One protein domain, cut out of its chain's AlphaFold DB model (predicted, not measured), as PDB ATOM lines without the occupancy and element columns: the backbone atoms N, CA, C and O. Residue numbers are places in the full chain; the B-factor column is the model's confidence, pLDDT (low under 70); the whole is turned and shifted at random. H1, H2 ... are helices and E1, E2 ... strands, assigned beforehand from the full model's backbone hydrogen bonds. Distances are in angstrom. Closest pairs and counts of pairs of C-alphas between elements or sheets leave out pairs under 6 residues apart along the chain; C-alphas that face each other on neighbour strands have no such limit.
ATOM      1  N   ARG A   2      14.734  98.758 -83.514       87.88
ATOM      2  CA  ARG A   2      14.231  98.011 -82.351       87.88
ATOM      3  C   ARG A   2      13.455  98.975 -81.462       87.88
ATOM      4  O   ARG A   2      14.009  99.985 -81.053       87.88
ATOM      5  N   TYR A   3      12.202  98.650 -81.167       89.81
ATOM      6  CA  TYR A   3      11.406  99.374 -80.180       89.81
ATOM      7  C   TYR A   3      11.583  98.740 -78.798       89.81
ATOM      8  O   TYR A   3      11.633  97.513 -78.680       89.81
ATOM      9  N   VAL A   4      11.675  99.569 -77.762       91.00
ATOM     10  CA  VAL A   4      11.784  99.131 -76.369       91.00
ATOM     11  C   VAL A   4      10.814  99.955 -75.524       91.00
ATOM     12  O   VAL A   4      10.920 101.177 -75.483       91.00
ATOM     13  N   ASP A   5       9.864  99.295 -74.852       91.50
ATOM     14  CA  ASP A   5       8.984  99.956 -73.879       91.50
ATOM     15  C   ASP A   5       9.679  99.994 -72.513       91.50
ATOM     16  O   ASP A   5       9.652  99.029 -71.747       91.50
ATOM     17  N   VAL A   6      10.288 101.137 -72.202       92.31
ATOM     18  CA  VAL A   6      10.999 101.381 -70.938       92.31
ATOM     19  C   VAL A   6      10.101 101.289 -69.699       92.31
ATOM     20  O   VAL A   6      10.603 101.165 -68.589       92.31
ATOM     21  N   ARG A   7       8.766 101.306 -69.846       91.12
ATOM     22  CA  ARG A   7       7.850 101.086 -68.713       91.12
ATOM     23  C   ARG A   7       7.818  99.626 -68.267       91.12
ATOM     24  O   ARG A   7       7.417  99.350 -67.142       91.12
ATOM     25  N   ARG A   8       8.184  98.694 -69.152       94.19
ATOM     26  CA  ARG A   8       8.169  97.245 -68.891       94.19
ATOM     27  C   ARG A   8       9.555  96.677 -68.596       94.19
ATOM     28  O   ARG A   8       9.645  95.549 -68.124       94.19
ATOM     29  N   ASP A   9      10.610  97.437 -68.876       93.38
ATOM     30  CA  ASP A   9      11.998  97.022 -68.701       93.38
ATOM     31  C   ASP A   9      12.785  98.104 -67.950       93.38
ATOM     32  O   ASP A   9      13.163  99.136 -68.508       93.38
ATOM     33  N   THR A  10      13.042  97.853 -66.666       93.69
ATOM     34  CA  THR A  10      13.789  98.763 -65.789       93.69
ATOM     35  C   THR A  10      15.219  98.994 -66.273       93.69
ATOM     36  O   THR A  10      15.723 100.104 -66.145       93.69
ATOM     37  N   LYS A  11      15.865  97.994 -66.890       94.44
ATOM     38  CA  LYS A  11      17.221  98.163 -67.431       94.44
ATOM     39  C   LYS A  11      17.202  99.101 -68.630       94.44
ATOM     40  O   LYS A  11      18.063  99.961 -68.757       94.44
ATOM     41  N   ALA A  12      16.194  98.972 -69.488       92.44
ATOM     42  CA  ALA A  12      16.023  99.892 -70.606       92.44
ATOM     43  C   ALA A  12      15.724 101.327 -70.141       92.44
ATOM     44  O   ALA A  12      16.203 102.276 -70.759       92.44
ATOM     45  N   LEU A  13      14.968 101.492 -69.050       93.25
ATOM     46  CA  LEU A  13      14.755 102.798 -68.427       93.25
ATOM     47  C   LEU A  13      16.072 103.402 -67.924       93.25
ATOM     48  O   LEU A  13      16.343 104.562 -68.209       93.25
ATOM     49  N   GLU A  14      16.902 102.630 -67.223       94.38
ATOM     50  CA  GLU A  14      18.213 103.093 -66.750       94.38
ATOM     51  C   GLU A  14      19.119 103.542 -67.904       94.38
ATOM     52  O   GLU A  14      19.706 104.620 -67.836       94.38
ATOM     53  N   GLU A  15      19.204 102.756 -68.981       92.06
ATOM     54  CA  GLU A  15      19.980 103.128 -70.171       92.06
ATOM     55  C   GLU A  15      19.451 104.405 -70.835       92.06
ATOM     56  O   GLU A  15      20.235 105.254 -71.257       92.06
ATOM     57  N   MET A  16      18.130 104.584 -70.880       91.31
ATOM     58  CA  MET A  16      17.517 105.799 -71.404       91.31
ATOM     59  C   MET A  16      17.888 107.026 -70.560       91.31
ATOM     60  O   MET A  16      18.336 108.031 -71.102       91.31
ATOM     61  N   LEU A  17      17.766 106.926 -69.233       91.62
ATOM     62  CA  LEU A  17      18.051 108.028 -68.310       91.62
ATOM     63  C   LEU A  17      19.514 108.488 -68.373       91.62
ATOM     64  O   LEU A  17      19.781 109.676 -68.191       91.62
ATOM     65  N   LYS A  18      20.459 107.583 -68.669       92.12
ATOM     66  CA  LYS A  18      21.877 107.935 -68.869       92.12
ATOM     67  C   LYS A  18      22.090 108.896 -70.036       92.12
ATOM     68  O   LYS A  18      23.022 109.693 -69.989       92.12
ATOM     69  N   VAL A  19      21.262 108.806 -71.078       88.62
ATOM     70  CA  VAL A  19      21.416 109.593 -72.311       88.62
ATOM     71  C   VAL A  19      20.434 110.763 -72.422       88.62
ATOM     72  O   VAL A  19      20.583 111.584 -73.321       88.62
ATOM     73  N   SER A  20      19.455 110.855 -71.517       85.50
ATOM     74  CA  SER A  20      18.434 111.912 -71.467       85.50
ATOM     75  C   SER A  20      18.524 112.783 -70.205       85.50
ATOM     76  O   SER A  20      17.513 113.273 -69.709       85.50
ATOM     77  N   GLU A  21      19.726 112.926 -69.635       85.88
ATOM     78  CA  GLU A  21      19.991 113.760 -68.447       85.88
ATOM     79  C   GLU A  21      19.104 113.419 -67.228       85.88
ATOM     80  O   GLU A  21      18.763 114.272 -66.411       85.88
ATOM     81  N   GLY A  22      18.712 112.148 -67.085       87.00
ATOM     82  CA  GLY A  22      17.854 111.689 -65.990       87.00
ATOM     83  C   GLY A  22      16.372 112.049 -66.139       87.00
ATOM     84  O   GLY A  22      15.587 111.759 -65.234       87.00
ATOM     85  N   VAL A  23      15.957 112.630 -67.268       86.25
ATOM     86  CA  VAL A  23      14.553 112.959 -67.544       86.25
ATOM     87  C   VAL A  23      13.946 111.908 -68.462       86.25
ATOM     88  O   VAL A  23      14.537 111.500 -69.460       86.25
ATOM     89  N   ARG A  24      12.733 111.443 -68.139       88.12
ATOM     90  CA  ARG A  24      12.021 110.462 -68.967       88.12
ATOM     91  C   ARG A  24      11.336 111.131 -70.166       88.12
ATOM     92  O   ARG A  24      10.110 111.227 -70.193       88.12
ATOM     93  N   GLU A  25      12.119 111.563 -71.147       85.12
ATOM     94  CA  GLU A  25      11.623 112.138 -72.402       85.12
ATOM     95  C   GLU A  25      11.547 111.067 -73.487       85.12
ATOM     96  O   GLU A  25      12.522 110.381 -73.776       85.12
ATOM     97  N   VAL A  26      10.364 110.884 -74.070       85.44
ATOM     98  CA  VAL A  26      10.115 109.858 -75.085       85.44
ATOM     99  C   VAL A  26       9.542 110.488 -76.356       85.44
ATOM    100  O   VAL A  26       8.697 111.382 -76.250       85.44
ATOM    101  N   PRO A  27       9.914 109.978 -77.547       90.00
ATOM    102  CA  PRO A  27      10.846 108.865 -77.781       90.00
ATOM    103  C   PRO A  27      12.334 109.264 -77.681       90.00
ATOM    104  O   PRO A  27      12.710 110.361 -78.082       90.00
ATOM    105  N   VAL A  28      13.189 108.331 -77.236       90.31
ATOM    106  CA  VAL A  28      14.654 108.415 -77.400       90.31
ATOM    107  C   VAL A  28      15.066 107.529 -78.570       90.31
ATOM    108  O   VAL A  28      14.761 106.335 -78.589       90.31
ATOM    109  N   ILE A  29      15.753 108.109 -79.548       90.62
ATOM    110  CA  ILE A  29      16.240 107.422 -80.745       90.62
ATOM    111  C   ILE A  29      17.765 107.412 -80.696       90.62
ATOM    112  O   ILE A  29      18.387 108.463 -80.556       90.62
ATOM    113  N   VAL A  30      18.355 106.224 -80.821       89.06
ATOM    114  CA  VAL A  30      19.806 106.037 -80.920       89.06
ATOM    115  C   VAL A  30      20.119 105.474 -82.300       89.06
ATOM    116  O   VAL A  30      19.708 104.358 -82.620       89.06
ATOM    117  N   GLU A  31      20.831 106.247 -83.112       90.44
ATOM    118  CA  GLU A  31      21.229 105.878 -84.473       90.44
ATOM    119  C   GLU A  31      22.693 106.265 -84.678       90.44
ATOM    120  O   GLU A  31      23.068 107.402 -84.409       90.44
ATOM    121  N   ASP A  32      23.540 105.309 -85.067       89.12
ATOM    122  CA  ASP A  32      24.983 105.514 -85.275       89.12
ATOM    123  C   ASP A  32      25.699 106.245 -84.117       89.12
ATOM    124  O   ASP A  32      26.587 107.073 -84.312       89.12
ATOM    125  N   GLY A  33      25.290 105.957 -82.875       85.44
ATOM    126  CA  GLY A  33      25.830 106.588 -81.663       85.44
ATOM    127  C   GLY A  33      25.301 108.000 -81.382       85.44
ATOM    128  O   GLY A  33      25.598 108.566 -80.332       85.44
ATOM    129  N   LYS A  34      24.478 108.561 -82.271       88.44
ATOM    130  CA  LYS A  34      23.766 109.819 -82.055       88.44
ATOM    131  C   LYS A  34      22.486 109.562 -81.270       88.44
ATOM    132  O   LYS A  34      21.651 108.753 -81.671       88.44
ATOM    133  N   VAL A  35      22.316 110.298 -80.178       88.81
ATOM    134  CA  VAL A  35      21.093 110.292 -79.370       88.81
ATOM    135  C   VAL A  35      20.223 111.469 -79.796       88.81
ATOM    136  O   VAL A  35      20.683 112.607 -79.841       88.81
ATOM    137  N   THR A  36      18.965 111.190 -80.124       90.19
ATOM    138  CA  THR A  36      17.938 112.200 -80.394       90.19
ATOM    139  C   THR A  36      16.788 111.990 -79.423       90.19
ATOM    140  O   THR A  36      16.186 110.916 -79.397       90.19
ATOM    141  N   VAL A  37      16.482 113.015 -78.637       86.69
ATOM    142  CA  VAL A  37      15.338 113.030 -77.724       86.69
ATOM    143  C   VAL A  37      14.212 113.802 -78.407       86.69
ATOM    144  O   VAL A  37      14.359 114.979 -78.729       86.69
ATOM    145  N   GLY A  38      13.117 113.113 -78.722       77.88
ATOM    146  CA  GLY A  38      11.942 113.712 -79.344       77.88
ATOM    147  C   GLY A  38      10.941 114.210 -78.303       77.88
ATOM    148  O   GLY A  38      10.667 113.522 -77.325       77.88
ATOM    149  N   PHE A  39      10.333 115.370 -78.551       65.12
ATOM    150  CA  PHE A  39       9.166 115.850 -77.807       65.12
ATOM    151  C   PHE A  39       7.892 115.283 -78.448       65.12
ATOM    152  O   PHE A  39       7.529 115.698 -79.547       65.12
ATOM    153  N   GLY A  40       7.209 114.332 -77.798       58.91
ATOM    154  CA  GLY A  40       5.907 113.866 -78.301       58.91
ATOM    155  C   GLY A  40       5.387 112.507 -77.832       58.91
ATOM    156  O   GLY A  40       4.442 112.005 -78.432       58.91
ATOM    157  N   GLY A  41       5.970 111.872 -76.815       56.44
ATOM    158  CA  GLY A  41       5.475 110.585 -76.324       56.44
ATOM    159  C   GLY A  41       4.210 110.708 -75.470       56.44
ATOM    160  O   GLY A  41       4.289 110.623 -74.244       56.44
ATOM    161  N   THR A  42       3.060 110.886 -76.121       50.00
ATOM    162  CA  THR A  42       1.742 110.471 -75.598       50.00
ATOM    163  C   THR A  42       1.444 109.027 -75.960       50.00
ATOM    164  O   THR A  42       1.682 108.666 -77.132       50.00
TER     165      THR A  42
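What this domain is: This is residues 2 to 42 of the 42 residues of the protein "GrxC, glutaredoxin" of candidate division NC10 bacterium CSP1-5 (UniProt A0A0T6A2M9). What shape is this? A short helix, H1, comes near a two-stranded antiparallel hairpin, E1 and E2, with its last residues, 16 to 19. What is printed? The 41 residues hold H1, E1, E2 in that order; the class is mixed, helices and strands, with 18 residues, under half, in named elements. How compact is it? It is compact and rounded: radius of gyration of the C-alphas 9.6 A, spans 24 by 22 by 21 A.

Where its parts are: Where is H1? Residues 10 to 19, 14.8 A long, begin with C-alpha 10 at (13.789, 98.763, -65.789). Where are the strands? E1 is residues 28 to 31 and E2 residues 34 to 37, each 10.0 A long; C-alpha 37 is at (15.338, 113.030, -77.724).

How they stand to each other: How do E1 and E2 pair? They form an antiparallel hairpin at 161 degrees, with N 29 and O 36 within hydrogen-bond range at 2.8 A. How near is H1? Its closest C-alphas to E1, Met 16 and Val 28, are 7.1 A apart; those to E2, Val 19 and Val 35, also 7.1 A. Is its backbone bonded? In H1, 5 of 6 O i to N i+4 pairs are within range.

The domain as a whole: Is there a cut? The printed part has no cut, and no link is long. Where is confidence low? Residues 39 to 42 are under 70.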